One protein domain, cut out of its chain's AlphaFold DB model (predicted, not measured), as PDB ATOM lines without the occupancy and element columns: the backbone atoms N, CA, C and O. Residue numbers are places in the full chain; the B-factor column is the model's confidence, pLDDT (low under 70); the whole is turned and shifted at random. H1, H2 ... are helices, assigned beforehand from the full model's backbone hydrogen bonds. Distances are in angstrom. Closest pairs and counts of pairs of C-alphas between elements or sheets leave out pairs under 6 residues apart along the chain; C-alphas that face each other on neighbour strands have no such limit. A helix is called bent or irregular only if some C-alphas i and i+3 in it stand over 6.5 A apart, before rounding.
ATOM      1  N   ALA A  15      36.936   8.637  -1.965       96.06
ATOM      2  CA  ALA A  15      38.061   8.160  -2.765       96.06
ATOM      3  C   ALA A  15      38.115   6.623  -2.811       96.06
ATOM      4  O   ALA A  15      38.356   6.045  -3.873       96.06
ATOM      5  N   ALA A  16      37.815   5.957  -1.692       95.38
ATOM      6  CA  ALA A  16      37.782   4.503  -1.609       95.38
ATOM      7  C   ALA A  16      36.613   3.894  -2.397       95.38
ATOM      8  O   ALA A  16      36.811   2.948  -3.164       95.38
ATOM      9  N   VAL A  17      35.422   4.497  -2.314       96.50
ATOM     10  CA  VAL A  17      34.267   4.124  -3.150       96.50
ATOM     11  C   VAL A  17      34.595   4.265  -4.637       96.50
ATOM     12  O   VAL A  17      34.273   3.380  -5.433       96.50
ATOM     13  N   THR A  18      35.259   5.359  -5.020       97.69
ATOM     14  CA  THR A  18      35.677   5.596  -6.409       97.69
ATOM     15  C   THR A  18      36.661   4.525  -6.875       97.69
ATOM     16  O   THR A  18      36.444   3.919  -7.920       97.69
ATOM     17  N   SER A  19      37.675   4.214  -6.064       97.25
ATOM     18  CA  SER A  19      38.667   3.169  -6.349       97.25
ATOM     19  C   SER A  19      38.020   1.796  -6.595       97.25
ATOM     20  O   SER A  19      38.289   1.142  -7.608       97.25
ATOM     21  N   ALA A  20      37.086   1.382  -5.729       97.31
ATOM     22  CA  ALA A  20      36.356   0.122  -5.886       97.31
ATOM     23  C   ALA A  20      35.485   0.099  -7.157       97.31
ATOM     24  O   ALA A  20      35.457  -0.895  -7.888       97.31
ATOM     25  N   LYS A  21      34.797   1.208  -7.460       98.06
ATOM     26  CA  LYS A  21      33.970   1.344  -8.667       98.06
ATOM     27  C   LYS A  21      34.800   1.320  -9.950       98.06
ATOM     28  O   LYS A  21      34.373   0.713 -10.937       98.06
ATOM     29  N   ASP A  22      35.970   1.947  -9.948       98.00
ATOM     30  CA  ASP A  22      36.887   1.943 -11.086       98.00
ATOM     31  C   ASP A  22      37.394   0.526 -11.364       98.00
ATOM     32  O   ASP A  22      37.375   0.074 -12.512       98.00
ATOM     33  N   MET A  23      37.763  -0.221 -10.317       97.88
ATOM     34  CA  MET A  23      38.169  -1.619 -10.451       97.88
ATOM     35  C   MET A  23      37.036  -2.499 -11.000       97.88
ATOM     36  O   MET A  23      37.253  -3.246 -11.956       97.88
ATOM     37  N   TYR A  24      35.813  -2.365 -10.471       98.19
ATOM     38  CA  TYR A  24      34.635  -3.052 -11.014       98.19
ATOM     39  C   TYR A  24      34.412  -2.717 -12.494       98.19
ATOM     40  O   TYR A  24      34.178  -3.608 -13.306       98.19
ATOM     41  N   THR A  25      34.523  -1.442 -12.869       98.50
ATOM     42  CA  THR A  25      34.311  -0.992 -14.253       98.50
ATOM     43  C   THR A  25      35.352  -1.586 -15.201       98.50
ATOM     44  O   THR A  25      34.996  -2.044 -16.291       98.50
ATOM     45  N   ARG A  26      36.624  -1.640 -14.783       98.44
ATOM     46  CA  ARG A  26      37.694  -2.306 -15.542       98.44
ATOM     47  C   ARG A  26      37.396  -3.794 -15.720       98.44
ATOM     48  O   ARG A  26      37.410  -4.269 -16.849       98.44
ATOM     49  N   LEU A  27      37.052  -4.508 -14.646       98.50
ATOM     50  CA  LEU A  27      36.713  -5.935 -14.714       98.50
ATOM     51  C   LEU A  27      35.501  -6.197 -15.606       98.50
ATOM     52  O   LEU A  27      35.562  -7.055 -16.475       98.50
ATOM     53  N   LYS A  28      34.437  -5.408 -15.472       98.44
ATOM     54  CA  LYS A  28      33.239  -5.524 -16.310       98.44
ATOM     55  C   LYS A  28      33.530  -5.309 -17.794       98.44
ATOM     56  O   LYS A  28      32.849  -5.882 -18.636       98.44
ATOM     57  N   THR A  29      34.512  -4.471 -18.109       98.38
ATOM     58  CA  THR A  29      34.908  -4.188 -19.493       98.38
ATOM     59  C   THR A  29      35.815  -5.282 -20.052       98.38
ATOM     60  O   THR A  29      35.638  -5.697 -21.193       98.38
ATOM     61  N   THR A  30      36.786  -5.737 -19.263       98.38
ATOM     62  CA  THR A  30      37.855  -6.632 -19.726       98.38
ATOM     63  C   THR A  30      37.513  -8.117 -19.576       98.38
ATOM     64  O   THR A  30      37.904  -8.910 -20.423       98.38
ATOM     65  N   ALA A  31      36.780  -8.481 -18.523       98.31
ATOM     66  CA  ALA A  31      36.402  -9.846 -18.154       98.31
ATOM     67  C   ALA A  31      34.906  -9.902 -17.756       98.31
ATOM     68  O   ALA A  31      34.576 -10.177 -16.596       98.31
ATOM     69  N   PRO A  32      33.979  -9.590 -18.685       98.44
ATOM     70  CA  PRO A  32      32.546  -9.510 -18.390       98.44
ATOM     71  C   PRO A  32      31.961 -10.831 -17.878       98.44
ATOM     72  O   PRO A  32      31.058 -10.799 -17.043       98.44
ATOM     73  N   ASP A  33      32.492 -11.970 -18.327       98.38
ATOM     74  CA  ASP A  33      32.000 -13.296 -17.944       98.38
ATOM     75  C   ASP A  33      32.281 -13.604 -16.464       98.38
ATOM     76  O   ASP A  33      31.379 -14.064 -15.768       98.38
ATOM     77  N   LEU A  34      33.445 -13.198 -15.930       98.38
ATOM     78  CA  LEU A  34      33.730 -13.268 -14.487       98.38
ATOM     79  C   LEU A  34      32.718 -12.449 -13.676       98.38
ATOM     80  O   LEU A  34      32.239 -12.893 -12.634       98.38
ATOM     81  N   VAL A  35      32.414 -11.229 -14.134       98.56
ATOM     82  CA  VAL A  35      31.469 -10.343 -13.438       98.56
ATOM     83  C   VAL A  35      30.060 -10.924 -13.478       98.56
ATOM     84  O   VAL A  35      29.383 -10.933 -12.454       98.56
ATOM     85  N   SER A  36      29.637 -11.447 -14.631       98.56
ATOM     86  CA  SER A  36      28.334 -12.095 -14.790       98.56
ATOM     87  C   SER A  36      28.205 -13.338 -13.911       98.56
ATOM     88  O   SER A  36      27.171 -13.527 -13.272       98.56
ATOM     89  N   ASP A  37      29.240 -14.174 -13.861       98.19
ATOM     90  CA  ASP A  37      29.241 -15.403 -13.073       98.19
ATOM     91  C   ASP A  37      29.221 -15.114 -11.564       98.19
ATOM     92  O   ASP A  37      28.427 -15.698 -10.818       98.19
ATOM     93  N   PHE A  38      30.017 -14.134 -11.119       97.75
ATOM     94  CA  PHE A  38      29.951 -13.624  -9.752       97.75
ATOM     95  C   PHE A  38      28.560 -13.079  -9.422       97.75
ATOM     96  O   PHE A  38      27.981 -13.488  -8.421       97.75
ATOM     97  N   ASP A  39      28.007 -12.186 -10.250       97.75
ATOM     98  CA  ASP A  39      26.703 -11.568 -10.000       97.75
ATOM     99  C   ASP A  39      25.591 -12.632  -9.928       97.75
ATOM    100  O   ASP A  39      24.752 -12.582  -9.029       97.75
ATOM    101  N   GLN A  40      25.623 -13.644 -10.803       97.88
ATOM    102  CA  GLN A  40      24.666 -14.750 -10.788       97.88
ATOM    103  C   GLN A  40      24.757 -15.584  -9.504       97.88
ATOM    104  O   GLN A  40      23.730 -15.855  -8.877       97.88
ATOM    105  N   LYS A  41      25.967 -16.004  -9.112       96.44
ATOM    106  CA  LYS A  41      26.193 -16.808  -7.899       96.44
ATOM    107  C   LYS A  41      25.881 -16.011  -6.634       96.44
ATOM    108  O   LYS A  41      25.222 -16.526  -5.733       96.44
ATOM    109  N   TYR A  42      26.272 -14.738  -6.600       94.81
ATOM    110  CA  TYR A  42      25.971 -13.821  -5.506       94.81
ATOM    111  C   TYR A  42      24.462 -13.614  -5.351       94.81
ATOM    112  O   TYR A  42      23.941 -13.738  -4.247       94.81
ATOM    113  N   ASP A  43      23.732 -13.370  -6.442       94.25
ATOM    114  CA  ASP A  43      22.278 -13.196  -6.402       94.25
ATOM    115  C   ASP A  43      21.538 -14.499  -6.053       94.25
ATOM    116  O   ASP A  43      20.476 -14.456  -5.429       94.25
ATOM    117  N   ALA A  44      22.070 -15.662  -6.449       93.62
ATOM    118  CA  ALA A  44      21.536 -16.963  -6.051       93.62
ATOM    119  C   ALA A  44      21.678 -17.177  -4.539       93.62
ATOM    120  O   ALA A  44      20.680 -17.436  -3.869       93.62
ATOM    121  N   TRP A  45      22.878 -16.962  -3.997       91.44
ATOM    122  CA  TRP A  45      23.124 -17.003  -2.556       91.44
ATOM    123  C   TRP A  45      22.298 -15.953  -1.800       91.44
ATOM    124  O   TRP A  45      21.669 -16.244  -0.790       91.44
ATOM    125  N   LYS A  46      22.157 -14.740  -2.338       88.50
ATOM    126  CA  LYS A  46      21.330 -13.683  -1.738       88.50
ATOM    127  C   LYS A  46      19.861 -14.059  -1.580       88.50
ATOM    128  O   LYS A  46      19.215 -13.607  -0.638       88.50
ATOM    129  N   LYS A  47      19.324 -14.901  -2.466       89.25
ATOM    130  CA  LYS A  47      17.948 -15.417  -2.371       89.25
ATOM    131  C   LYS A  47      17.779 -16.495  -1.309       89.25
ATOM    132  O   LYS A  47      16.654 -16.695  -0.861       89.25
ATOM    133  N   THR A  48      18.852 -17.180  -0.909       85.06
ATOM    134  CA  THR A  48      18.791 -18.129   0.210       85.06
ATOM    135  C   THR A  48      18.733 -17.407   1.552       85.06
ATOM    136  O   THR A  48      18.494 -18.045   2.576       85.06
ATOM    137  N   TRP A  49      18.930 -16.083   1.564       76.00
ATOM    138  CA  TRP A  49      18.843 -15.299   2.780       76.00
ATOM    139  C   TRP A  49      17.395 -14.963   3.135       76.00
ATOM    140  O   TRP A  49      16.745 -14.136   2.490       76.00
ATOM    141  N   ASP A  50      16.904 -15.581   4.205       67.69
ATOM    142  CA  ASP A  50      15.640 -15.200   4.819       67.69
ATOM    143  C   ASP A  50      15.860 -14.025   5.785       67.69
ATOM    144  O   ASP A  50      16.411 -14.182   6.878       67.69
ATOM    145  N   ARG A  51      15.419 -12.827   5.376       56.47
ATOM    146  CA  ARG A  51      15.486 -11.613   6.208       56.47
ATOM    147  C   ARG A  51      14.695 -11.744   7.507       56.47
ATOM    148  O   ARG A  51      15.023 -11.052   8.470       56.47
ATOM    149  N   ASP A  52      13.695 -12.622   7.545       55.00
ATOM    150  CA  ASP A  52      12.849 -12.822   8.719       55.00
ATOM    151  C   ASP A  52      13.501 -13.764   9.746       55.00
ATOM    152  O   ASP A  52      13.006 -13.899  10.867       55.00
ATOM    153  N   ASN A  53      14.644 -14.382   9.411       54.66
ATOM    154  CA  ASN A  53      15.316 -15.354  10.268       54.66
ATOM    155  C   ASN A  53      16.847 -15.186  10.283       54.66
ATOM    156  O   ASN A  53      17.611 -16.044   9.844       54.66
ATOM    157  N   VAL A  54      17.297 -14.077  10.882       52.19
ATOM    158  CA  VAL A  54      18.715 -13.686  11.065       52.19
ATOM    159  C   VAL A  54      19.552 -14.728  11.844       52.19
ATOM    160  O   VAL A  54      20.771 -14.625  11.905       52.19
ATOM    161  N   ASN A  55      18.923 -15.753  12.432       51.09
ATOM    162  CA  ASN A  55      19.598 -16.842  13.148       51.09
ATOM    163  C   ASN A  55      19.985 -18.042  12.264       51.09
ATOM    164  O   ASN A  55      20.576 -18.998  12.770       51.09
ATOM    165  N   VAL A  56      19.638 -18.047  10.974       56.62
ATOM    166  CA  VAL A  56      20.069 -19.113  10.060       56.62
ATOM    167  C   VAL A  56      21.510 -18.838   9.649       56.62
ATOM    168  O   VAL A  56      21.828 -17.748   9.187       56.62
ATOM    169  N   ASN A  57      22.393 -19.826   9.823       64.94
ATOM    170  CA  ASN A  57      23.750 -19.751   9.295       64.94
ATOM    171  C   ASN A  57      23.663 -19.584   7.768       64.94
ATOM    172  O   ASN A  57      23.233 -20.500   7.074       64.94
ATOM    173  N   VAL A  58      24.004 -18.400   7.266       68.75
ATOM    174  CA  VAL A  58      23.923 -18.053   5.837       68.75
ATOM    175  C   VAL A  58      25.141 -18.497   5.042       68.75
ATOM    176  O   VAL A  58      25.114 -18.479   3.816       68.75
ATOM    177  N   ASN A  59      26.197 -18.925   5.729       74.75
ATOM    178  CA  ASN A  59      27.474 -19.313   5.138       74.75
ATOM    179  C   ASN A  59      27.558 -20.830   4.921       74.75
ATOM    180  O   ASN A  59      28.605 -21.443   5.124       74.75
ATOM    181  N   ILE A  60      26.428 -21.456   4.593       75.31
ATOM    182  CA  ILE A  60      26.323 -22.887   4.306       75.31
ATOM    183  C   ILE A  60      25.368 -23.111   3.136       75.31
ATOM    184  O   ILE A  60      24.381 -22.393   2.977       75.31
ATOM    185  N   GLY A  61      25.637 -24.152   2.352       86.00
ATOM    186  CA  GLY A  61      24.779 -24.582   1.252       86.00
ATOM    187  C   GLY A  61      25.419 -24.388  -0.117       86.00
ATOM    188  O   GLY A  61      26.399 -23.665  -0.276       86.00
ATOM    189  N   SER A  62      24.828 -25.041  -1.115       91.56
ATOM    190  CA  SER A  62      25.367 -25.129  -2.475       91.56
ATOM    191  C   SER A  62      25.609 -23.776  -3.140       91.56
ATOM    192  O   SER A  62      26.573 -23.618  -3.879       91.56
ATOM    193  N   GLU A  63      24.744 -22.799  -2.887       92.94
ATOM    194  CA  GLU A  63      24.821 -21.457  -3.456       92.94
ATOM    195  C   GLU A  63      25.987 -20.665  -2.854       92.94
ATOM    196  O   GLU A  63      26.702 -19.978  -3.584       92.94
ATOM    197  N   TYR A  64      26.210 -20.803  -1.543       89.81
ATOM    198  CA  TYR A  64      27.366 -20.219  -0.864       89.81
ATOM    199  C   TYR A  64      28.665 -20.893  -1.319       89.81
ATOM    200  O   TYR A  64      29.610 -20.210  -1.709       89.81
ATOM    201  N   ASP A  65      28.687 -22.228  -1.356       88.12
ATOM    202  CA  ASP A  65      29.852 -23.007  -1.782       88.12
ATOM    203  C   ASP A  65      30.258 -22.665  -3.222       88.12
ATOM    204  O   ASP A  65      31.443 -22.501  -3.511       88.12
ATOM    205  N   ALA A  66      29.286 -22.490  -4.125       93.56
ATOM    206  CA  ALA A  66      29.537 -22.080  -5.505       93.56
ATOM    207  C   ALA A  66      30.158 -20.676  -5.601       93.56
ATOM    208  O   ALA A  66      30.997 -20.433  -6.466       93.56
ATOM    209  N   LEU A  67      29.765 -19.750  -4.722       91.75
ATOM    210  CA  LEU A  67      30.331 -18.405  -4.661       91.75
ATOM    211  C   LEU A  67      31.755 -18.414  -4.087       91.75
ATOM    212  O   LEU A  67      32.642 -17.765  -4.641       91.75
ATOM    213  N   VAL A  68      31.991 -19.186  -3.023       89.38
ATOM    214  CA  VAL A  68      33.324 -19.381  -2.425       89.38
ATOM    215  C   VAL A  68      34.271 -20.086  -3.397       89.38
ATOM    216  O   VAL A  68      35.453 -19.748  -3.446       89.38
ATOM    217  N   ALA A  69      33.768 -21.005  -4.226       91.44
ATOM    218  CA  ALA A  69      34.558 -21.715  -5.229       91.44
ATOM    219  C   ALA A  69      35.202 -20.785  -6.270       91.44
ATOM    220  O   ALA A  69      36.247 -21.131  -6.826       91.44
ATOM    221  N   LEU A  70      34.660 -19.579  -6.488       93.50
ATOM    222  CA  LEU A  70      35.304 -18.563  -7.329       93.50
ATOM    223  C   LEU A  70      36.648 -18.097  -6.753       93.50
ATOM    224  O   LEU A  70      37.513 -17.668  -7.516       93.50
ATOM    225  N   GLY A  71      36.842 -18.207  -5.437       91.88
ATOM    226  CA  GLY A  71      38.078 -17.884  -4.731       91.88
ATOM    227  C   GLY A  71      38.508 -16.420  -4.861       91.88
ATOM    228  O   GLY A  71      37.689 -15.539  -5.143       91.88
ATOM    229  N   PRO A  72      39.801 -16.104  -4.657       91.50
ATOM    230  CA  PRO A  72      40.172 -14.709  -4.440       91.50
ATOM    231  C   PRO A  72      40.128 -13.748  -5.621       91.50
ATOM    232  O   PRO A  72      40.155 -12.528  -5.446       91.50
ATOM    233  N   LYS A  73      39.966 -14.267  -6.835       93.81
ATOM    234  CA  LYS A  73      39.845 -13.441  -8.041       93.81
ATOM    235  C   LYS A  73      38.595 -12.550  -8.057       93.81
ATOM    236  O   LYS A  73      38.601 -11.538  -8.749       93.81
ATOM    237  N   VAL A  74      37.551 -12.863  -7.281       95.19
ATOM    238  CA  VAL A  74      36.341 -12.016  -7.185       95.19
ATOM    239  C   VAL A  74      36.424 -10.945  -6.100       95.19
ATOM    240  O   VAL A  74      35.469 -10.197  -5.900       95.19
ATOM    241  N   MET A  75      37.566 -10.815  -5.418       92.50
ATOM    242  CA  MET A  75      37.729  -9.876  -4.309       92.50
ATOM    243  C   MET A  75      37.267  -8.444  -4.621       92.50
ATOM    244  O   MET A  75      36.509  -7.885  -3.821       92.50
ATOM    245  N   PRO A  76      37.646  -7.829  -5.759       95.44
ATOM    246  CA  PRO A  76      37.216  -6.463  -6.033       95.44
ATOM    247  C   PRO A  76      35.708  -6.340  -6.271       95.44
ATOM    248  O   PRO A  76      35.131  -5.291  -5.993       95.44
ATOM    249  N   LEU A  77      35.056  -7.406  -6.748       97.00
ATOM    250  CA  LEU A  77      33.607  -7.435  -6.959       97.00
ATOM    251  C   LEU A  77      32.864  -7.456  -5.620       97.00
ATOM    252  O   LEU A  77      31.886  -6.728  -5.451       97.00
ATOM    253  N   ILE A  78      33.380  -8.211  -4.643       94.12
ATOM    254  CA  ILE A  78      32.864  -8.213  -3.269       94.12
ATOM    255  C   ILE A  78      32.996  -6.811  -2.665       94.12
ATOM    256  O   ILE A  78      32.006  -6.262  -2.189       94.12
ATOM    257  N   VAL A  79      34.180  -6.189  -2.745       93.62
ATOM    258  CA  VAL A  79      34.402  -4.831  -2.207       93.62
ATOM    259  C   VAL A  79      33.480  -3.807  -2.869       93.62
ATOM    260  O   VAL A  79      32.915  -2.960  -2.183       93.62
ATOM    261  N   TYR A  80      33.269  -3.907  -4.181       96.44
ATOM    262  CA  TYR A  80      32.322  -3.047  -4.885       96.44
ATOM    263  C   TYR A  80      30.884  -3.192  -4.353       96.44
ATOM    264  O   TYR A  80      30.207  -2.187  -4.154       96.44
ATOM    265  N   ARG A  81      30.407  -4.407  -4.043       95.12
ATOM    266  CA  ARG A  81      29.069  -4.597  -3.443       95.12
ATOM    267  C   ARG A  81      28.926  -3.871  -2.099       95.12
ATOM    268  O   ARG A  81      27.872  -3.290  -1.821       95.12
ATOM    269  N   MET A  82      30.004  -3.817  -1.315       92.25
ATOM    270  CA  MET A  82      30.042  -3.149  -0.007       92.25
ATOM    271  C   MET A  82      29.898  -1.625  -0.112       92.25
ATOM    272  O   MET A  82      29.394  -0.999   0.818       92.25
ATOM    273  N   THR A  83      30.244  -1.006  -1.250       93.00
ATOM    274  CA  THR A  83      30.131   0.457  -1.404       93.00
ATOM    275  C   THR A  83      28.689   0.962  -1.399       93.00
ATOM    276  O   THR A  83      28.465   2.162  -1.287       93.00
ATOM    277  N   SER A  84      27.703   0.070  -1.549       85.75
ATOM    278  CA  SER A  84      26.283   0.422  -1.430       85.75
ATOM    279  C   SER A  84      25.859   0.757   0.007       85.75
ATOM    280  O   SER A  84      24.818   1.376   0.191       85.75
ATOM    281  N   GLY A  85      26.641   0.358   1.018       75.75
ATOM    282  CA  GLY A  85      26.365   0.611   2.438       75.75
ATOM    283  C   GLY A  85      25.291  -0.283   3.072       75.75
ATOM    284  O   GLY A  85      25.259  -0.397   4.296       75.75
ATOM    285  N   ASP A  86      24.475  -0.959   2.257       77.31
ATOM    286  CA  ASP A  86      23.329  -1.770   2.700       77.31
ATOM    287  C   ASP A  86      23.463  -3.269   2.351       77.31
ATOM    288  O   ASP A  86      22.549  -4.058   2.605       77.31
ATOM    289  N   ASP A  87      24.587  -3.695   1.759       83.62
ATOM    290  CA  ASP A  87      24.828  -5.097   1.389       83.62
ATOM    291  C   ASP A  87      25.630  -5.847   2.463       83.62
ATOM    292  O   ASP A  87      26.810  -6.155   2.305       83.62
ATOM    293  N   PHE A  88      24.965  -6.140   3.580       79.94
ATOM    294  CA  PHE A  88      25.528  -6.887   4.715       79.94
ATOM    295  C   PHE A  88      26.118  -8.248   4.315       79.94
ATOM    296  O   PHE A  88      27.144  -8.655   4.853       79.94
ATOM    297  N   MET A  89      25.543  -8.902   3.300       82.31
ATOM    298  CA  MET A  89      26.055 -10.174   2.779       82.31
ATOM    299  C   MET A  89      27.456 -10.047   2.194       82.31
ATOM    300  O   MET A  89      28.248 -10.976   2.294       82.31
ATOM    301  N   ALA A  90      27.794  -8.902   1.598       81.75
ATOM    302  CA  ALA A  90      29.130  -8.689   1.057       81.75
ATOM    303  C   ALA A  90      30.169  -8.607   2.186       81.75
ATOM    304  O   ALA A  90      31.294  -9.083   2.023       81.75
ATOM    305  N   VAL A  91      29.777  -8.059   3.344       81.69
ATOM    306  CA  VAL A  91      30.599  -8.049   4.561       81.69
ATOM    307  C   VAL A  91      30.794  -9.465   5.081       81.69
ATOM    308  O   VAL A  91      31.939  -9.875   5.258       81.69
ATOM    309  N   ASP A  92      29.712 -10.230   5.241       78.12
ATOM    310  CA  ASP A  92      29.784 -11.619   5.712       78.12
ATOM    311  C   ASP A  92      30.602 -12.498   4.769       78.12
ATOM    312  O   ASP A  92      31.460 -13.258   5.216       78.12
ATOM    313  N   LEU A  93      30.409 -12.362   3.456       77.81
ATOM    314  CA  LEU A  93      31.183 -13.088   2.458       77.81
ATOM    315  C   LEU A  93      32.669 -12.752   2.570       77.81
ATOM    316  O   LEU A  93      33.499 -13.660   2.596       77.81
ATOM    317  N   ARG A  94      33.025 -11.465   2.681       77.06
ATOM    318  CA  ARG A  94      34.422 -11.044   2.838       77.06
ATOM    319  C   ARG A  94      35.028 -11.564   4.144       77.06
ATOM    320  O   ARG A  94      36.159 -12.044   4.127       77.06
ATOM    321  N   MET A  95      34.286 -11.492   5.247       71.25
ATOM    322  CA  MET A  95      34.705 -11.980   6.566       71.25
ATOM    323  C   MET A  95      34.781 -13.501   6.661       71.25
ATOM    324  O   MET A  95      35.607 -14.040   7.381       71.25
ATOM    325  N   THR A  96      33.961 -14.234   5.925       67.62
ATOM    326  CA  THR A  96      33.975 -15.696   6.026       67.62
ATOM    327  C   THR A  96      34.980 -16.304   5.050       67.62
ATOM    328  O   THR A  96      35.681 -17.249   5.400       67.62
ATOM    329  N   THR A  97      35.122 -15.716   3.855       65.12
ATOM    330  CA  THR A  97      36.015 -16.233   2.801       65.12
ATOM    331  C   THR A  97      37.497 -16.021   3.124       65.12
ATOM    332  O   THR A  97      38.319 -16.836   2.726       65.12
ATOM    333  N   TYR A  98      37.858 -14.956   3.848       59.81
ATOM    334  CA  TYR A  98      39.274 -14.613   4.091       59.81
ATOM    335  C   TYR A  98      39.713 -14.751   5.536       59.81
ATOM    336  O   TYR A  98      40.889 -14.858   5.843       59.81
ATOM    337  N   TYR A  99      38.759 -14.738   6.442       52.22
ATOM    338  CA  TYR A  99      38.980 -14.298   7.806       52.22
ATOM    339  C   TYR A  99      38.589 -15.403   8.789       52.22
ATOM    340  O   TYR A  99      38.304 -15.126   9.950       52.22
ATOM    341  N   ARG A 100      38.572 -16.661   8.312       45.06
ATOM    342  CA  ARG A 100      38.171 -17.863   9.049       45.06
ATOM    343  C   ARG A 100      38.783 -17.839  10.450       45.06
ATOM    344  O   ARG A 100      39.963 -18.104  10.649       45.06
ATOM    345  N   ALA A 101      37.942 -17.452  11.406       37.25
ATOM    346  CA  ALA A 101      38.346 -17.147  12.759       37.25
ATOM    347  C   ALA A 101      38.989 -18.383  13.389       37.25
ATOM    348  O   ALA A 101      38.346 -19.420  13.555       37.25
ATOM    349  N   ILE A 102      40.261 -18.265  13.761       37.50
ATOM    350  CA  ILE A 102      40.860 -19.208  14.694       37.50
ATOM    351  C   ILE A 102      40.220 -18.909  16.051       37.50
ATOM    352  O   ILE A 102      40.412 -17.835  16.620       37.50
ATOM    353  N   GLU A 103      39.449 -19.858  16.572       36.09
ATOM    354  CA  GLU A 103      38.878 -19.804  17.917       36.09
ATOM    355  C   GLU A 103      40.003 -19.939  18.965       36.09
ATOM    356  O   GLU A 103      40.246 -20.996  19.551       36.09
ATOM    357  N   LEU A 104      40.754 -18.860  19.201       35.50
ATOM    358  CA  LEU A 104      41.724 -18.782  20.288       35.50
ATOM    359  C   LEU A 104      41.014 -18.303  21.553       35.50
ATOM    360  O   LEU A 104      40.852 -17.111  21.787       35.50
ATOM    361  N   LYS A 105      40.594 -19.275  22.375       37.50
ATOM    362  CA  LYS A 105      40.299 -19.146  23.815       37.50
ATOM    363  C   LYS A 105      39.822 -17.743  24.237       37.50
ATOM    364  O   LYS A 105      40.584 -16.957  24.799       37.50
ATOM    365  N   SER A 106      38.514 -17.507  24.122       38.09
ATOM    366  CA  SER A 106      37.773 -16.391  24.755       38.09
ATOM    367  C   SER A 106      37.904 -14.989  24.126       38.09
ATOM    368  O   SER A 106      37.400 -14.033  24.712       38.09
ATOM    369  N   SER A 107      38.499 -14.850  22.936       39.56
ATOM    370  CA  SER A 107      38.486 -13.608  22.148       39.56
ATOM    371  C   SER A 107      38.340 -13.934  20.659       39.56
ATOM    372  O   SER A 107      39.083 -14.768  20.143       39.56
ATOM    373  N   TRP A 108      37.384 -13.304  19.965       36.28
ATOM    374  CA  TRP A 108      37.262 -13.416  18.509       36.28
ATOM    375  C   TRP A 108      38.387 -12.608  17.863       36.28
ATOM    376  O   TRP A 108      38.250 -11.417  17.605       36.28
ATOM    377  N   GLN A 109      39.525 -13.258  17.639       37.81
ATOM    378  CA  GLN A 109      40.608 -12.700  16.844       37.81
ATOM    379  C   GLN A 109      40.481 -13.231  15.418       37.81
ATOM    380  O   GLN A 109      40.712 -14.407  15.153       37.81
ATOM    381  N   LEU A 110      40.112 -12.342  14.500       38.34
ATOM    382  CA  LEU A 110      40.150 -12.578  13.061       38.34
ATOM    383  C   LEU A 110      41.597 -12.810  12.640       38.34
ATOM    384  O   LEU A 110      42.366 -11.866  12.556       38.34
ATOM    385  N   ILE A 111      42.000 -14.059  12.446       36.72
ATOM    386  CA  ILE A 111      43.307 -14.417  11.890       36.72
ATOM    387  C   ILE A 111      43.027 -14.959  10.493       36.72
ATOM    388  O   ILE A 111      42.140 -15.793  10.331       36.72
ATOM    389  N   LEU A 112      43.749 -14.452   9.494       37.69
ATOM    390  CA  LEU A 112      43.753 -15.008   8.143       37.69
ATOM    391  C   LEU A 112      44.206 -16.470   8.261       37.69
ATOM    392  O   LEU A 112      45.373 -16.737   8.535       37.69
ATOM    393  N   SER A 113      43.280 -17.422   8.149       32.72
ATOM    394  CA  SER A 113      43.629 -18.833   8.015       32.72
ATOM    395  C   SER A 113      43.369 -19.244   6.570       32.72
ATOM    396  O   SER A 113      42.270 -19.675   6.215       32.72
ATOM    397  N   ALA A 114      44.386 -19.099   5.734       34.06
ATOM    398  CA  ALA A 114      44.598 -20.041   4.651       34.06
ATOM    399  C   ALA A 114      45.686 -21.007   5.123       34.06
ATOM    400  O   ALA A 114      46.545 -20.630   5.918       34.06
ATOM    401  N   ASP A 115      45.659 -22.242   4.642       35.75
ATOM    402  CA  ASP A 115      46.609 -23.313   4.965       35.75
ATOM    403  C   ASP A 115      48.066 -23.038   4.500       35.75
ATOM    404  O   ASP A 115      48.853 -23.963   4.319       35.75
ATOM    405  N   ASN A 116      48.444 -21.767   4.339       37.44
ATOM    406  CA  ASN A 116      49.796 -21.272   4.139       37.44
ATOM    407  C   ASN A 116      50.106 -20.262   5.254       37.44
ATOM    408  O   ASN A 116      49.456 -19.226   5.356       37.44
ATOM    409  N   GLU A 117      51.127 -20.544   6.064       36.09
ATOM    410  CA  GLU A 117      51.655 -19.718   7.169       36.09
ATOM    411  C   GLU A 117      52.258 -18.357   6.718       36.09
ATOM    412  O   GLU A 117      53.178 -17.838   7.347       36.09
ATOM    413  N   LEU A 118      51.784 -17.778   5.611       36.12
ATOM    414  CA  LEU A 118      52.435 -16.702   4.858       36.12
ATOM    415  C   LEU A 118      51.476 -15.578   4.426       36.12
ATOM    416  O   LEU A 118      51.694 -14.948   3.397       36.12
ATOM    417  N   GLU A 119      50.437 -15.272   5.207       42.47
ATOM    418  CA  GLU A 119      49.808 -13.947   5.108       42.47
ATOM    419  C   GLU A 119      50.257 -13.062   6.277       42.47
ATOM    420  O   GLU A 119      50.088 -13.394   7.451       42.47
ATOM    421  N   ASP A 120      50.889 -11.941   5.924       42.31
ATOM    422  CA  ASP A 120      51.463 -10.954   6.834       42.31
ATOM    423  C   ASP A 120      50.409 -10.432   7.846       42.31
ATOM    424  O   ASP A 120      49.330  -9.979   7.436       42.31
ATOM    425  N   PRO A 121      50.696 -10.439   9.168       41.25
ATOM    426  CA  PRO A 121      49.821  -9.886  10.207       41.25
ATOM    427  C   PRO A 121      49.429  -8.405  10.024       41.25
ATOM    428  O   PRO A 121      48.514  -7.942  10.708       41.25
ATOM    429  N   LEU A 122      50.062  -7.662   9.107       36.03
ATOM    430  CA  LEU A 122      49.732  -6.270   8.768       36.03
ATOM    431  C   LEU A 122      48.318  -6.041   8.205       36.03
ATOM    432  O   LEU A 122      47.854  -4.902   8.202       36.03
ATOM    433  N   TYR A 123      47.616  -7.085   7.756       43.53
ATOM    434  CA  TYR A 123      46.297  -6.952   7.114       43.53
ATOM    435  C   TYR A 123      45.135  -7.493   7.953       43.53
ATOM    436  O   TYR A 123      44.040  -7.724   7.438       43.53
ATOM    437  N   LYS A 124      45.367  -7.690   9.253       41.81
ATOM    438  CA  LYS A 124      44.369  -8.162  10.209       41.81
ATOM    439  C   LYS A 124      43.368  -7.052  10.539       41.81
ATOM    440  O   LYS A 124      43.741  -6.039  11.122       41.81
ATOM    441  N   VAL A 125      42.090  -7.266  10.239       43.06
ATOM    442  CA  VAL A 125      41.011  -6.418  10.764       43.06
ATOM    443  C   VAL A 125      40.357  -7.151  11.914       43.06
ATOM    444  O   VAL A 125      39.771  -8.212  11.724       43.06
ATOM    445  N   GLU A 126      40.455  -6.596  13.114       45.12
ATOM    446  CA  GLU A 126      39.730  -7.107  14.273       45.12
ATOM    447  C   GLU A 126      38.314  -6.526  14.275       45.12
ATOM    448  O   GLU A 126      38.062  -5.479  14.864       45.12
ATOM    449  N   VAL A 127      37.377  -7.206  13.614       47.78
ATOM    450  CA  VAL A 127      35.949  -6.899  13.748       47.78
ATOM    451  C   VAL A 127      35.277  -7.930  14.651       47.78
ATOM    452  O   VAL A 127      35.225  -9.117  14.344       47.78
ATOM    453  N   GLU A 128      34.712  -7.492  15.773       51.56
ATOM    454  CA  GLU A 128      33.780  -8.343  16.519       51.56
ATOM    455  C   GLU A 128      32.603  -8.736  15.618       51.56
ATOM    456  O   GLU A 128      32.043  -7.841  14.984       51.56
ATOM    457  N   GLU A 129      32.181 -10.015  15.623       53.69
ATOM    458  CA  GLU A 129      31.012 -10.498  14.863       53.69
ATOM    459  C   GLU A 129      29.906  -9.432  14.858       53.69
ATOM    460  O   GLU A 129      29.377  -9.081  15.931       53.69
ATOM    461  N   PRO A 130      29.585  -8.859  13.685       56.72
ATOM    462  CA  PRO A 130      28.636  -7.774  13.611       56.72
ATOM    463  C   PRO A 130      27.222  -8.325  13.825       56.72
ATOM    464  O   PRO A 130      26.469  -8.547  12.899       56.72
ATOM    465  N   LYS A 131      26.809  -8.532  15.078       61.69
ATOM    466  CA  LYS A 131      25.424  -8.929  15.420       61.69
ATOM    467  C   LYS A 131      24.431  -7.761  15.342       61.69
ATOM    468  O   LYS A 131      23.279  -7.898  15.741       61.69
ATOM    469  N   ASP A 132      24.896  -6.602  14.880       72.19
ATOM    470  CA  ASP A 132      24.174  -5.335  14.796       72.19
ATOM    471  C   ASP A 132      24.603  -4.593  13.518       72.19
ATOM    472  O   ASP A 132      25.785  -4.558  13.159       72.19
ATOM    473  N   ILE A 133      23.626  -3.959  12.867       74.00
ATOM    474  CA  ILE A 133      23.761  -3.088  11.698       74.00
ATOM    475  C   ILE A 133      24.900  -2.066  11.828       74.00
ATOM    476  O   ILE A 133      25.572  -1.762  10.845       74.00
ATOM    477  N   CYS A 134      25.154  -1.542  13.028       77.44
ATOM    478  CA  CYS A 134      26.204  -0.551  13.244       77.44
ATOM    479  C   CYS A 134      27.610  -1.135  13.097       77.44
ATOM    480  O   CYS A 134      28.472  -0.504  12.485       77.44
ATOM    481  N   LYS A 135      27.829  -2.358  13.588       77.94
ATOM    482  CA  LYS A 135      29.111  -3.053  13.430       77.94
ATOM    483  C   LYS A 135      29.361  -3.420  11.970       77.94
ATOM    484  O   LYS A 135      30.476  -3.261  11.490       77.94
ATOM    485  N   TYR A 136      28.314  -3.820  11.247       79.31
ATOM    486  CA  TYR A 136      28.409  -4.046   9.807       79.31
ATOM    487  C   TYR A 136      28.816  -2.786   9.045       79.31
ATOM    488  O   TYR A 136      29.691  -2.847   8.190       79.31
ATOM    489  N   LYS A 137      28.205  -1.636   9.352       83.25
ATOM    490  CA  LYS A 137      28.556  -0.373   8.688       83.25
ATOM    491  C   LYS A 137      29.996   0.047   8.980       83.25
ATOM    492  O   LYS A 137      30.700   0.463   8.063       83.25
ATOM    493  N   LEU A 138      30.452  -0.112  10.224       84.00
ATOM    494  CA  LEU A 138      31.850   0.128  10.587       84.00
ATOM    495  C   LEU A 138      32.801  -0.789   9.802       84.00
ATOM    496  O   LEU A 138      33.737  -0.298   9.179       84.00
ATOM    497  N   ALA A 139      32.508  -2.088   9.747       82.38
ATOM    498  CA  ALA A 139      33.301  -3.050   8.987       82.38
ATOM    499  C   ALA A 139      33.331  -2.744   7.484       82.38
ATOM    500  O   ALA A 139      34.386  -2.808   6.859       82.38
ATOM    501  N   THR A 140      32.185  -2.377   6.901       86.62
ATOM    502  CA  THR A 140      32.091  -1.925   5.508       86.62
ATOM    503  C   THR A 140      33.036  -0.762   5.250       86.62
ATOM    504  O   THR A 140      33.807  -0.813   4.292       86.62
ATOM    505  N   LYS A 141      33.003   0.264   6.110       88.81
ATOM    506  CA  LYS A 141      33.908   1.412   6.019       88.81
ATOM    507  C   LYS A 141      35.365   0.960   6.025       88.81
ATOM    508  O   LYS A 141      36.095   1.271   5.091       88.81
ATOM    509  N   GLU A 142      35.772   0.217   7.050       86.25
ATOM    510  CA  GLU A 142      37.162  -0.219   7.214       86.25
ATOM    511  C   GLU A 142      37.638  -1.032   6.008       86.25
ATOM    512  O   GLU A 142      38.656  -0.699   5.405       86.25
ATOM    513  N   ILE A 143      36.871  -2.047   5.598       86.19
ATOM    514  CA  ILE A 143      37.221  -2.943   4.487       86.19
ATOM    515  C   ILE A 143      37.375  -2.182   3.168       86.19
ATOM    516  O   ILE A 143      38.334  -2.433   2.432       86.19
ATOM    517  N   VAL A 144      36.447  -1.275   2.853       89.88
ATOM    518  CA  VAL A 144      36.497  -0.498   1.607       89.88
ATOM    519  C   VAL A 144      37.690   0.461   1.618       89.88
ATOM    520  O   VAL A 144      38.428   0.514   0.631       89.88
ATOM    521  N   ASP A 145      37.934   1.151   2.735       88.62
ATOM    522  CA  ASP A 145      39.048   2.097   2.870       88.62
ATOM    523  C   ASP A 145      40.405   1.389   2.733       88.62
ATOM    524  O   ASP A 145      41.222   1.772   1.891       88.62
ATOM    525  N   MET A 146      40.623   0.279   3.448       87.19
ATOM    526  CA  MET A 146      41.875  -0.481   3.327       87.19
ATOM    527  C   MET A 146      42.054  -1.100   1.942       87.19
ATOM    528  O   MET A 146      43.180  -1.212   1.459       87.19
TER     529      MET A 146
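What this domain is: This is residues 15 to 146 of the 271 residues of an uncharacterized protein of Valsa sordida (UniProt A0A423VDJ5). H1, H2 and H6 cross a core of H4 and H5; H3 folds back on H2, and residues 99 to 132 loop out. The printed part has 132 residues with six named helices: all helix. It is compact, radius of gyration of the C-alphas 14.9 A, spans 46 by 36 by 30 A.

How they stand to each other: H1, residues 15 to 30, touches H2, residues 32 to 47, only at the corner. H3, residues 62 to 68, and H2 form a hairpin. The hub H4, residues 71 to 82, is irregular: C-alphas 73 and 76 are 7.7 A apart. It forms a hairpin with H5, residues 88 to 98, shallow at 26 degrees. H6, residues 133 to 146, touches H4. Every O i to N i+4 pair is within hydrogen-bond range except in H4, 5 of 8.

Where its parts are: Find C-alpha 15 at (38.061, 8.160, -2.765), where H1 begins; H6 ends at C-alpha 146, (41.875, -0.481, 3.327).

The domain as a whole: The printed part has no cut, long links at 48 to 61 and 99 to 132, and pLDDT under 70 in 50 to 58 and 96 to 131.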